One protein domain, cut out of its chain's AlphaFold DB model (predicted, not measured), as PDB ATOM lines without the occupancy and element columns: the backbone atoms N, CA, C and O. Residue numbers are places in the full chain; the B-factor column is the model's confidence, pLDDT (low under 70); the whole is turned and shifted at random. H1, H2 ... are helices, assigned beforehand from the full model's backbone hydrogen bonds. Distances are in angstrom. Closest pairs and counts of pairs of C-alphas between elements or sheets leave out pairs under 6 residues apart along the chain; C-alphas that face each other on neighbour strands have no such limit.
ATOM      1  N   GLU A 159      71.193  49.370   6.589       48.03
ATOM      2  CA  GLU A 159      70.148  48.336   6.642       48.03
ATOM      3  C   GLU A 159      68.741  48.924   6.453       48.03
ATOM      4  O   GLU A 159      67.924  48.341   5.732       48.03
ATOM      5  N   ASP A 160      68.492  50.122   6.991       50.03
ATOM      6  CA  ASP A 160      67.202  50.805   6.861       50.03
ATOM      7  C   ASP A 160      66.947  51.284   5.424       50.03
ATOM      8  O   ASP A 160      65.855  51.086   4.892       50.03
ATOM      9  N   GLN A 161      67.961  51.813   4.730       51.28
ATOM     10  CA  GLN A 161      67.789  52.315   3.359       51.28
ATOM     11  C   GLN A 161      67.556  51.194   2.334       51.28
ATOM     12  O   GLN A 161      66.792  51.362   1.378       51.28
ATOM     13  N   VAL A 162      68.181  50.026   2.525       58.56
ATOM     14  CA  VAL A 162      67.968  48.865   1.646       58.56
ATOM     15  C   VAL A 162      66.578  48.259   1.869       58.56
ATOM     16  O   VAL A 162      65.929  47.854   0.898       58.56
ATOM     17  N   CYS A 163      66.095  48.235   3.114       60.41
ATOM     18  CA  CYS A 163      64.733  47.802   3.432       60.41
ATOM     19  C   CYS A 163      63.685  48.769   2.862       60.41
ATOM     20  O   CYS A 163      62.747  48.325   2.198       60.41
ATOM     21  N   GLU A 164      63.895  50.080   3.002       68.44
ATOM     22  CA  GLU A 164      62.983  51.107   2.487       68.44
ATOM     23  C   GLU A 164      62.900  51.092   0.946       68.44
ATOM     24  O   GLU A 164      61.827  51.246   0.352       68.44
ATOM     25  N   GLY A 165      64.024  50.839   0.265       77.81
ATOM     26  CA  GLY A 165      64.058  50.673  -1.190       77.81
ATOM     27  C   GLY A 165      63.300  49.431  -1.676       77.81
ATOM     28  O   GLY A 165      62.591  49.490  -2.688       77.81
ATOM     29  N   ALA A 166      63.412  48.315  -0.950       68.44
ATOM     30  CA  ALA A 166      62.698  47.078  -1.261       68.44
ATOM     31  C   ALA A 166      61.185  47.212  -1.024       68.44
ATOM     32  O   ALA A 166      60.394  46.754  -1.849       68.44
ATOM     33  N   GLU A 167      60.780  47.894   0.046       74.00
ATOM     34  CA  GLU A 167      59.376  48.167   0.354       74.00
ATOM     35  C   GLU A 167      58.732  49.063  -0.713       74.00
ATOM     36  O   GLU A 167      57.686  48.721  -1.269       74.00
ATOM     37  N   LYS A 168      59.415  50.140  -1.126       77.56
ATOM     38  CA  LYS A 168      58.964  51.008  -2.229       77.56
ATOM     39  C   LYS A 168      58.816  50.249  -3.553       77.56
ATOM     40  O   LYS A 168      57.892  50.522  -4.322       77.56
ATOM     41  N   GLN A 169      59.696  49.286  -3.839       74.62
ATOM     42  CA  GLN A 169      59.566  48.408  -5.009       74.62
ATOM     43  C   GLN A 169      58.382  47.441  -4.893       74.62
ATOM     44  O   GLN A 169      57.673  47.231  -5.883       74.62
ATOM     45  N   LEU A 170      58.140  46.879  -3.707       75.31
ATOM     46  CA  LEU A 170      57.017  45.979  -3.459       75.31
ATOM     47  C   LEU A 170      55.678  46.709  -3.633       75.31
ATOM     48  O   LEU A 170      54.805  46.211  -4.342       75.31
ATOM     49  N   VAL A 171      55.556  47.920  -3.081       80.81
ATOM     50  CA  VAL A 171      54.359  48.770  -3.208       80.81
ATOM     51  C   VAL A 171      54.092  49.131  -4.671       80.81
ATOM     52  O   VAL A 171      52.998  48.881  -5.171       80.81
ATOM     53  N   ARG A 172      55.109  49.587  -5.420       83.88
ATOM     54  CA  ARG A 172      54.959  49.866  -6.866       83.88
ATOM     55  C   ARG A 172      54.532  48.638  -7.667       83.88
ATOM     56  O   ARG A 172      53.822  48.758  -8.662       83.88
ATOM     57  N   THR A 173      54.998  47.458  -7.268       81.50
ATOM     58  CA  THR A 173      54.632  46.203  -7.929       81.50
ATOM     59  C   THR A 173      53.189  45.820  -7.598       81.50
ATOM     60  O   THR A 173      52.438  45.455  -8.502       81.50
ATOM     61  N   ALA A 174      52.767  45.974  -6.340       77.75
ATOM     62  CA  ALA A 174      51.388  45.753  -5.908       77.75
ATOM     63  C   ALA A 174      50.395  46.679  -6.634       77.75
ATOM     64  O   ALA A 174      49.351  46.213  -7.089       77.75
ATOM     65  N   ASP A 175      50.749  47.951  -6.836       83.12
ATOM     66  CA  ASP A 175      49.906  48.905  -7.567       83.12
ATOM     67  C   ASP A 175      49.721  48.519  -9.042       83.12
ATOM     68  O   ASP A 175      48.609  48.595  -9.571       83.12
ATOM     69  N   ARG A 176      50.769  48.004  -9.703       82.75
ATOM     70  CA  ARG A 176      50.649  47.467 -11.073       82.75
ATOM     71  C   ARG A 176      49.706  46.268 -11.134       82.75
ATOM     72  O   ARG A 176      48.906  46.174 -12.063       82.75
ATOM     73  N   TYR A 177      49.761  45.372 -10.147       78.81
ATOM     74  CA  TYR A 177      48.828  44.245 -10.064       78.81
ATOM     75  C   TYR A 177      47.392  44.695  -9.804       78.81
ATOM     76  O   TYR A 177      46.471  44.139 -10.397       78.81
ATOM     77  N   ARG A 178      47.187  45.730  -8.981       79.44
ATOM     78  CA  ARG A 178      45.866  46.335  -8.765       79.44
ATOM     79  C   ARG A 178      45.283  46.909 -10.053       79.44
ATOM     80  O   ARG A 178      44.114  46.662 -10.333       79.44
ATOM     81  N   MET A 179      46.087  47.606 -10.861       82.12
ATOM     82  CA  MET A 179      45.635  48.101 -12.167       82.12
ATOM     83  C   MET A 179      45.288  46.964 -13.135       82.12
ATOM     84  O   MET A 179      44.264  47.032 -13.807       82.12
ATOM     85  N   LEU A 180      46.093  45.899 -13.173       81.00
ATOM     86  CA  LEU A 180      45.817  44.715 -13.998       81.00
ATOM     87  C   LEU A 180      44.535  43.989 -13.571       81.00
ATOM     88  O   LEU A 180      43.737  43.611 -14.425       81.00
ATOM     89  N   LEU A 181      44.308  43.828 -12.265       82.19
ATOM     90  CA  LEU A 181      43.074  43.248 -11.731       82.19
ATOM     91  C   LEU A 181      41.859  44.138 -12.017       82.19
ATOM     92  O   LEU A 181      40.805  43.626 -12.382       82.19
ATOM     93  N   GLY A 182      42.016  45.460 -11.914       85.12
ATOM     94  CA  GLY A 182      40.987  46.425 -12.299       85.12
ATOM     95  C   GLY A 182      40.622  46.316 -13.781       85.12
ATOM     96  O   GLY A 182      39.448  46.190 -14.115       85.12
ATOM     97  N   ALA A 183      41.621  46.271 -14.667       80.94
ATOM     98  CA  ALA A 183      41.414  46.097 -16.103       80.94
ATOM     99  C   ALA A 183      40.740  44.754 -16.435       80.94
ATOM    100  O   ALA A 183      39.805  44.719 -17.232       80.94
ATOM    101  N   ALA A 184      41.150  43.663 -15.779       82.56
ATOM    102  CA  ALA A 184      40.517  42.354 -15.939       82.56
ATOM    103  C   ALA A 184      39.046  42.364 -15.489       82.56
ATOM    104  O   ALA A 184      38.194  41.796 -16.170       82.56
ATOM    105  N   GLY A 185      38.733  43.056 -14.387       86.00
ATOM    106  CA  GLY A 185      37.358  43.260 -13.929       86.00
ATOM    107  C   GLY A 185      36.509  44.033 -14.941       86.00
ATOM    108  O   GLY A 185      35.388  43.628 -15.233       86.00
ATOM    109  N   VAL A 186      37.058  45.089 -15.549       83.50
ATOM    110  CA  VAL A 186      36.370  45.841 -16.612       83.50
ATOM    111  C   VAL A 186      36.126  44.963 -17.842       83.50
ATOM    112  O   VAL A 186      35.011  44.941 -18.359       83.50
ATOM    113  N   CYS A 187      37.116  44.181 -18.284       81.62
ATOM    114  CA  CYS A 187      36.940  43.244 -19.397       81.62
ATOM    115  C   CYS A 187      35.861  42.192 -19.106       81.62
ATOM    116  O   CYS A 187      35.081  41.865 -19.999       81.62
ATOM    117  N   LEU A 188      35.780  41.697 -17.866       86.12
ATOM    118  CA  LEU A 188      34.735  40.766 -17.445       86.12
ATOM    119  C   LEU A 188      33.347  41.407 -17.541       86.12
ATOM    120  O   LEU A 188      32.441  40.818 -18.121       86.12
ATOM    121  N   VAL A 189      33.185  42.624 -17.015       86.88
ATOM    122  CA  VAL A 189      31.906  43.348 -17.059       86.88
ATOM    123  C   VAL A 189      31.482  43.623 -18.501       86.88
ATOM    124  O   VAL A 189      30.320  43.421 -18.837       86.88
ATOM    125  N   VAL A 190      32.416  44.008 -19.378       87.81
ATOM    126  CA  VAL A 190      32.139  44.209 -20.810       87.81
ATOM    127  C   VAL A 190      31.742  42.897 -21.487       87.81
ATOM    128  O   VAL A 190      30.770  42.877 -22.236       87.81
ATOM    129  N   ALA A 191      32.432  41.789 -21.204       84.38
ATOM    130  CA  ALA A 191      32.087  40.481 -21.761       84.38
ATOM    131  C   ALA A 191      30.685  40.026 -21.323       84.38
ATOM    132  O   ALA A 191      29.897  39.563 -22.146       84.38
ATOM    133  N   VAL A 192      30.347  40.222 -20.046       86.50
ATOM    134  CA  VAL A 192      29.015  39.937 -19.500       86.50
ATOM    135  C   VAL A 192      27.961  40.843 -20.146       86.50
ATOM    136  O   VAL A 192      26.926  40.353 -20.590       86.50
ATOM    137  N   ALA A 193      28.226  42.144 -20.275       85.75
ATOM    138  CA  ALA A 193      27.302  43.090 -20.897       85.75
ATOM    139  C   ALA A 193      27.058  42.783 -22.385       85.75
ATOM    140  O   ALA A 193      25.916  42.831 -22.834       85.75
ATOM    141  N   LEU A 194      28.096  42.413 -23.144       85.81
ATOM    142  CA  LEU A 194      27.962  41.988 -24.543       85.81
ATOM    143  C   LEU A 194      27.169  40.682 -24.669       85.81
ATOM    144  O   LEU A 194      26.384  40.520 -25.608       85.81
ATOM    145  N   PHE A 195      27.330  39.772 -23.708       84.31
ATOM    146  CA  PHE A 195      26.572  38.528 -23.669       84.31
ATOM    147  C   PHE A 195      25.082  38.766 -23.385       84.31
ATOM    148  O   PHE A 195      24.226  38.254 -24.101       84.31
ATOM    149  N   PHE A 196      24.750  39.600 -22.397       83.81
ATOM    150  CA  PHE A 196      23.354  39.938 -22.109       83.81
ATOM    151  C   PHE A 196      22.730  40.853 -23.176       83.81
ATOM    152  O   PHE A 196      21.553  40.699 -23.498       83.81
ATOM    153  N   GLY A 197      23.510  41.751 -23.784       88.00
ATOM    154  CA  GLY A 197      23.043  42.671 -24.827       88.00
ATOM    155  C   GLY A 197      22.688  41.996 -26.156       88.00
ATOM    156  O   GLY A 197      21.860  42.509 -26.902       88.00
ATOM    157  N   SER A 198      23.253  40.821 -26.442       81.75
ATOM    158  CA  SER A 198      22.948  40.036 -27.651       81.75
ATOM    159  C   SER A 198      21.778  39.050 -27.470       81.75
ATOM    160  O   SER A 198      21.322  38.428 -28.432       81.75
ATOM    161  N   GLY A 199      21.235  38.928 -26.252       63.03
ATOM    162  CA  GLY A 199      20.346  37.838 -25.836       63.03
ATOM    163  C   GLY A 199      18.889  37.867 -26.323       63.03
ATOM    164  O   GLY A 199      18.152  36.911 -26.050       63.03
ATOM    165  N   ASN A 200      18.445  38.897 -27.050       73.75
ATOM    166  CA  ASN A 200      17.022  39.033 -27.392       73.75
ATOM    167  C   ASN A 200      16.562  38.218 -28.612       73.75
ATOM    168  O   ASN A 200      15.360  38.069 -28.794       73.75
ATOM    169  N   SER A 201      17.468  37.640 -29.414       75.94
ATOM    170  CA  SER A 201      17.080  36.958 -30.668       75.94
ATOM    171  C   SER A 201      17.367  35.450 -30.724       75.94
ATOM    172  O   SER A 201      17.074  34.815 -31.735       75.94
ATOM    173  N   LEU A 202      17.943  34.854 -29.678       73.81
ATOM    174  CA  LEU A 202      18.324  33.435 -29.690       73.81
ATOM    175  C   LEU A 202      17.242  32.558 -29.042       73.81
ATOM    176  O   LEU A 202      16.810  32.810 -27.914       73.81
ATOM    177  N   THR A 203      16.815  31.521 -29.760       81.12
ATOM    178  CA  THR A 203      15.869  30.494 -29.305       81.12
ATOM    179  C   THR A 203      16.470  29.636 -28.178       81.12
ATOM    180  O   THR A 203      17.688  29.495 -28.051       81.12
ATOM    181  N   GLY A 204      15.609  29.099 -27.304       82.25
ATOM    182  CA  GLY A 204      15.966  28.637 -25.953       82.25
ATOM    183  C   GLY A 204      17.088  27.595 -25.837       82.25
ATOM    184  O   GLY A 204      17.837  27.652 -24.867       82.25
ATOM    185  N   SER A 205      17.278  26.696 -26.807       83.56
ATOM    186  CA  SER A 205      18.319  25.655 -26.709       83.56
ATOM    187  C   SER A 205      19.738  26.183 -26.961       83.56
ATOM    188  O   SER A 205      20.689  25.725 -26.327       83.56
ATOM    189  N   ALA A 206      19.897  27.201 -27.813       82.38
ATOM    190  CA  ALA A 206      21.204  27.791 -28.113       82.38
ATOM    191  C   ALA A 206      21.776  28.580 -26.919       82.38
ATOM    192  O   ALA A 206      22.994  28.651 -26.742       82.38
ATOM    193  N   LYS A 207      20.901  29.122 -26.061       83.62
ATOM    194  CA  LYS A 207      21.292  29.897 -24.874       83.62
ATOM    195  C   LYS A 207      22.035  29.048 -23.844       83.62
ATOM    196  O   LYS A 207      23.050  29.496 -23.319       83.62
ATOM    197  N   TYR A 208      21.580  27.819 -23.595       84.00
ATOM    198  CA  TYR A 208      22.215  26.933 -22.613       84.00
ATOM    199  C   TYR A 208      23.610  26.480 -23.049       84.00
ATOM    200  O   TYR A 208      24.537  26.492 -22.240       84.00
ATOM    201  N   SER A 209      23.790  26.155 -24.333       84.44
ATOM    202  CA  SER A 209      25.102  25.765 -24.863       84.44
ATOM    203  C   SER A 209      26.108  26.921 -24.808       84.44
ATOM    204  O   SER A 209      27.231  26.736 -24.340       84.44
ATOM    205  N   GLN A 210      25.698  28.140 -25.181       82.44
ATOM    206  CA  GLN A 210      26.575  29.310 -25.072       82.44
ATOM    207  C   GLN A 210      26.915  29.662 -23.619       82.44
ATOM    208  O   GLN A 210      28.064  30.002 -23.330       82.44
ATOM    209  N   LEU A 211      25.954  29.533 -22.697       84.44
ATOM    210  CA  LEU A 211      26.191  29.767 -21.274       84.44
ATOM    211  C   LEU A 211      27.202  28.762 -20.697       84.44
ATOM    212  O   LEU A 211      28.088  29.155 -19.940       84.44
ATOM    213  N   ALA A 212      27.119  27.488 -21.098       86.06
ATOM    214  CA  ALA A 212      28.067  26.452 -20.693       86.06
ATOM    215  C   ALA A 212      29.481  26.696 -21.255       86.06
ATOM    216  O   ALA A 212      30.475  26.539 -20.545       86.06
ATOM    217  N   CYS A 213      29.599  27.141 -22.511       85.19
ATOM    218  CA  CYS A 213      30.898  27.506 -23.082       85.19
ATOM    219  C   CYS A 213      31.524  28.716 -22.375       85.19
ATOM    220  O   CYS A 213      32.734  28.735 -22.139       85.19
ATOM    221  N   LEU A 214      30.718  29.713 -22.001       85.19
ATOM    222  CA  LEU A 214      31.202  30.897 -21.289       85.19
ATOM    223  C   LEU A 214      31.595  30.600 -19.849       85.19
ATOM    224  O   LEU A 214      32.628  31.098 -19.398       85.19
ATOM    225  N   SER A 215      30.829  29.774 -19.135       88.56
ATOM    226  CA  SER A 215      31.198  29.357 -17.780       88.56
ATOM    227  C   SER A 215      32.496  28.544 -17.788       88.56
ATOM    228  O   SER A 215      33.377  28.787 -16.958       88.56
ATOM    229  N   GLY A 216      32.679  27.668 -18.783       91.69
ATOM    230  CA  GLY A 216      33.931  26.944 -19.009       91.69
ATOM    231  C   GLY A 216      35.109  27.880 -19.298       91.69
ATOM    232  O   GLY A 216      36.149  27.786 -18.643       91.69
ATOM    233  N   GLY A 217      34.936  28.831 -20.220       89.00
ATOM    234  CA  GLY A 217      35.966  29.818 -20.559       89.00
ATOM    235  C   GLY A 217      36.367  30.694 -19.369       89.00
ATOM    236  O   GLY A 217      37.557  30.900 -19.124       89.00
ATOM    237  N   LEU A 218      35.389  31.148 -18.581       86.25
ATOM    238  CA  LEU A 218      35.630  31.950 -17.385       86.25
ATOM    239  C   LEU A 218      36.356  31.151 -16.297       86.25
ATOM    240  O   LEU A 218      37.298  31.656 -15.688       86.25
ATOM    241  N   SER A 219      35.964  29.894 -16.084       87.56
ATOM    242  CA  SER A 219      36.615  29.007 -15.117       87.56
ATOM    243  C   SER A 219      38.087  28.769 -15.473       87.56
ATOM    244  O   SER A 219      38.972  28.934 -14.628       87.56
ATOM    245  N   ILE A 220      38.380  28.496 -16.751       87.50
ATOM    246  CA  ILE A 220      39.754  28.323 -17.244       87.50
ATOM    247  C   ILE A 220      40.560  29.618 -17.080       87.50
ATOM    248  O   ILE A 220      41.696  29.576 -16.604       87.50
ATOM    249  N   ALA A 221      39.986  30.776 -17.418       83.19
ATOM    250  CA  ALA A 221      40.658  32.065 -17.262       83.19
ATOM    251  C   ALA A 221      40.995  32.367 -15.789       83.19
ATOM    252  O   ALA A 221      42.125  32.751 -15.479       83.19
ATOM    253  N   CYS A 222      40.060  32.120 -14.868       83.69
ATOM    254  CA  CYS A 222      40.278  32.263 -13.427       83.69
ATOM    255  C   CYS A 222      41.356  31.299 -12.901       83.69
ATOM    256  O   CYS A 222      42.220  31.701 -12.112       83.69
ATOM    257  N   ALA A 223      41.357  30.047 -13.364       85.69
ATOM    258  CA  ALA A 223      42.365  29.057 -12.992       85.69
ATOM    259  C   ALA A 223      43.766  29.454 -13.490       85.69
ATOM    260  O   ALA A 223      44.737  29.415 -12.728       85.69
ATOM    261  N   LEU A 224      43.878  29.906 -14.743       86.56
ATOM    262  CA  LEU A 224      45.137  30.374 -15.324       86.56
ATOM    263  C   LEU A 224      45.648  31.646 -14.640       86.56
ATOM    264  O   LEU A 224      46.840  31.730 -14.338       86.56
ATOM    265  N   GLY A 225      44.763  32.595 -14.326       89.75
ATOM    266  CA  GLY A 225      45.103  33.789 -13.551       89.75
ATOM    267  C   GLY A 225      45.665  33.433 -12.172       89.75
ATOM    268  O   GLY A 225      46.736  33.907 -11.789       89.75
ATOM    269  N   SER A 226      45.011  32.508 -11.467       84.38
ATOM    270  CA  SER A 226      45.449  32.034 -10.147       84.38
ATOM    271  C   SER A 226      46.800  31.311 -10.199       84.38
ATOM    272  O   SER A 226      47.671  31.533  -9.348       84.38
ATOM    273  N   LEU A 227      47.025  30.483 -11.226       84.31
ATOM    274  CA  LEU A 227      48.304  29.805 -11.463       84.31
ATOM    275  C   LEU A 227      49.425  30.790 -11.806       84.31
ATOM    276  O   LEU A 227      50.551  30.633 -11.320       84.31
ATOM    277  N   TYR A 228      49.133  31.808 -12.614       86.62
ATOM    278  CA  TYR A 228      50.098  32.837 -12.991       86.62
ATOM    279  C   TYR A 228      50.538  33.665 -11.780       86.62
ATOM    280  O   TYR A 228      51.741  33.817 -11.536       86.62
ATOM    281  N   VAL A 229      49.581  34.130 -10.971       86.75
ATOM    282  CA  VAL A 229      49.859  34.864  -9.729       86.75
ATOM    283  C   VAL A 229      50.670  33.991  -8.772       86.75
ATOM    284  O   VAL A 229      51.723  34.415  -8.297       86.75
ATOM    285  N   SER A 230      50.277  32.728  -8.579       84.75
ATOM    286  CA  SER A 230      50.993  31.791  -7.703       84.75
ATOM    287  C   SER A 230      52.432  31.530  -8.155       84.75
ATOM    288  O   SER A 230      53.348  31.520  -7.333       84.75
ATOM    289  N   ARG A 231      52.674  31.335  -9.459       82.50
ATOM    290  CA  ARG A 231      54.032  31.124  -9.993       82.50
ATOM    291  C   ARG A 231      54.900  32.367  -9.850       82.50
ATOM    292  O   ARG A 231      56.081  32.245  -9.523       82.50
ATOM    293  N   THR A 232      54.330  33.543 -10.077       82.44
ATOM    294  CA  THR A 232      55.078  34.802 -10.017       82.44
ATOM    295  C   THR A 232      55.426  35.163  -8.577       82.44
ATOM    296  O   THR A 232      56.589  35.445  -8.285       82.44
ATOM    297  N   LEU A 233      54.467  35.018  -7.654       82.88
ATOM    298  CA  LEU A 233      54.704  35.178  -6.220       82.88
ATOM    299  C   LEU A 233      55.727  34.164  -5.702       82.88
ATOM    300  O   LEU A 233      56.639  34.550  -4.976       82.88
ATOM    301  N   ARG A 234      55.660  32.892  -6.128       80.75
ATOM    302  CA  ARG A 234      56.672  31.885  -5.760       80.75
ATOM    303  C   ARG A 234      58.068  32.277  -6.224       80.75
ATOM    304  O   ARG A 234      58.997  32.168  -5.434       80.75
ATOM    305  N   LYS A 235      58.239  32.748  -7.465       82.94
ATOM    306  CA  LYS A 235      59.558  33.173  -7.973       82.94
ATOM    307  C   LYS A 235      60.118  34.360  -7.192       82.94
ATOM    308  O   LYS A 235      61.301  34.359  -6.861       82.94
ATOM    309  N   GLN A 236      59.281  35.347  -6.870       82.00
ATOM    310  CA  GLN A 236      59.725  36.504  -6.092       82.00
ATOM    311  C   GLN A 236      60.039  36.139  -4.639       82.00
ATOM    312  O   GLN A 236      61.102  36.507  -4.143       82.00
ATOM    313  N   ALA A 237      59.187  35.339  -3.993       74.88
ATOM    314  CA  ALA A 237      59.435  34.836  -2.646       74.88
ATOM    315  C   ALA A 237      60.722  34.003  -2.586       74.88
ATOM    316  O   ALA A 237      61.537  34.207  -1.690       74.88
ATOM    317  N   LEU A 238      60.957  33.126  -3.571       81.00
ATOM    318  CA  LEU A 238      62.190  32.346  -3.648       81.00
ATOM    319  C   LEU A 238      63.408  33.265  -3.789       81.00
ATOM    320  O   LEU A 238      64.370  33.102  -3.054       81.00
ATOM    321  N   GLY A 239      63.348  34.278  -4.660       85.62
ATOM    322  CA  GLY A 239      64.443  35.232  -4.841       85.62
ATOM    323  C   GLY A 239      64.784  36.022  -3.573       85.62
ATOM    324  O   GLY A 239      65.963  36.229  -3.281       85.62
ATOM    325  N   VAL A 240      63.776  36.431  -2.798       80.88
ATOM    326  CA  VAL A 240      63.975  37.107  -1.506       80.88
ATOM    327  C   VAL A 240      64.569  36.144  -0.479       80.88
ATOM    328  O   VAL A 240      65.575  36.470   0.149       80.88
ATOM    329  N   VAL A 241      64.010  34.935  -0.353       82.06
ATOM    330  CA  VAL A 241      64.496  33.908   0.581       82.06
ATOM    331  C   VAL A 241      65.932  33.504   0.257       82.06
ATOM    332  O   VAL A 241      66.746  33.410   1.171       82.06
ATOM    333  N   THR A 242      66.283  33.325  -1.018       79.25
ATOM    334  CA  THR A 242      67.649  32.991  -1.434       79.25
ATOM    335  C   THR A 242      68.616  34.118  -1.085       79.25
ATOM    336  O   THR A 242      69.627  33.844  -0.452       79.25
ATOM    337  N   ARG A 243      68.298  35.389  -1.383       78.31
ATOM    338  CA  ARG A 243      69.170  36.522  -1.010       78.31
ATOM    339  C   ARG A 243      69.346  36.646   0.502       78.31
ATOM    340  O   ARG A 243      70.453  36.918   0.966       78.31
ATOM    341  N   TYR A 244      68.276  36.427   1.264       74.25
ATOM    342  CA  TYR A 244      68.330  36.460   2.723       74.25
ATOM    343  C   TYR A 244      69.168  35.301   3.276       74.25
ATOM    344  O   TYR A 244      70.006  35.510   4.147       74.25
ATOM    345  N   ALA A 245      69.015  34.095   2.720       72.88
ATOM    346  CA  ALA A 245      69.806  32.925   3.086       72.88
ATOM    347  C   ALA A 245      71.296  33.109   2.759       72.88
ATOM    348  O   ALA A 245      72.135  32.812   3.605       72.88
ATOM    349  N   THR A 246      71.643  33.656   1.588       76.56
ATOM    350  CA  THR A 246      73.041  33.922   1.210       76.56
ATOM    351  C   THR A 246      73.696  34.938   2.149       76.56
ATOM    352  O   THR A 246      74.818  34.715   2.594       76.56
ATOM    353  N   LYS A 247      72.984  36.011   2.531       72.00
ATOM    354  CA  LYS A 247      73.481  36.984   3.522       72.00
ATOM    355  C   LYS A 247      73.604  36.389   4.928       72.00
ATOM    356  O   LYS A 247      74.560  36.693   5.631       72.00
ATOM    357  N   LEU A 248      72.678  35.511   5.322       71.75
ATOM    358  CA  LEU A 248      72.723  34.828   6.619       71.75
ATOM    359  C   LEU A 248      73.910  33.857   6.722       71.75
ATOM    360  O   LEU A 248      74.500  33.724   7.787       71.75
ATOM    361  N   ILE A 249      74.257  33.185   5.622       75.19
ATOM    362  CA  ILE A 249      75.401  32.265   5.556       75.19
ATOM    363  C   ILE A 249      76.729  33.040   5.560       75.19
ATOM    364  O   ILE A 249      77.701  32.576   6.148       75.19
ATOM    365  N   ALA A 250      76.764  34.234   4.961       72.38
ATOM    366  CA  ALA A 250      77.954  35.083   4.929       72.38
ATOM    367  C   ALA A 250      78.241  35.815   6.259       72.38
ATOM    368  O   ALA A 250      79.352  36.302   6.454       72.38
ATOM    369  N   GLY A 251      77.272  35.893   7.182       66.69
ATOM    370  CA  GLY A 251      77.381  36.681   8.411       66.69
ATOM    371  C   GLY A 251      77.009  35.918   9.686       66.69
ATOM    372  O   GLY A 251      75.837  35.823  10.038       66.69
ATOM    373  N   THR A 252      78.033  35.544  10.459       51.00
ATOM    374  CA  THR A 252      78.050  35.228  11.910       51.00
ATOM    375  C   THR A 252      77.714  33.798  12.413       51.00
ATOM    376  O   THR A 252      76.750  33.170  11.979       51.00
ATOM    377  N   PRO A 253      78.455  33.292  13.432       47.38
ATOM    378  CA  PRO A 253      78.339  31.935  13.992       47.38
ATOM    379  C   PRO A 253      77.270  31.740  15.096       47.38
ATOM    380  O   PRO A 253      77.364  30.804  15.887       47.38
ATOM    381  N   LYS A 254      76.216  32.567  15.182       51.22
ATOM    382  CA  LYS A 254      75.117  32.380  16.166       51.22
ATOM    383  C   LYS A 254      73.830  31.899  15.480       51.22
ATOM    384  O   LYS A 254      72.844  32.620  15.374       51.22
TER     385      LYS A 254
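This is residues 159 to 254 of the 308 residues of the protein "Putative transmembrane protein" of Gregarina niphandrodes (UniProt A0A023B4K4). Two long helices run side by side with a gap between them: H1 leads away from the first printed residue, a short link turns the chain round, and the longer H2 runs back. The outline is a rod, spanning 76 by 22 by 13 A. The printed part has 96 residues, with two named helices, H1 then H2, and no named strand; it is all helix. It is extended, with a radius of gyration of the C-alphas of 22.3 A.

H1, residues 159 to 197, and H2, residues 204 to 250, are near each other, with 8 pairs of C-alphas within 10 A but no pair within 8 A. Residues 159 to 176 of H1 stand free, as do residues 230 to 254, of which 230 to 250 belong to H2. Every O i to N i+4 pair is within hydrogen-bond range in H1, and 41 of 43 are in H2.

H1 is 56.9 A long, from C-alpha 159 at (70.148, 48.336, 6.642). H2 is 69.6 A long and ends with C-alpha 250 at (77.954, 35.083, 4.929).

The C-alphas farthest apart, of Thr 203 and Pro 253, are 76.0 A apart. The printed part has no cut. Its pLDDT is under 70 at residues 159 to 164, 166, 199 and 251 to 254.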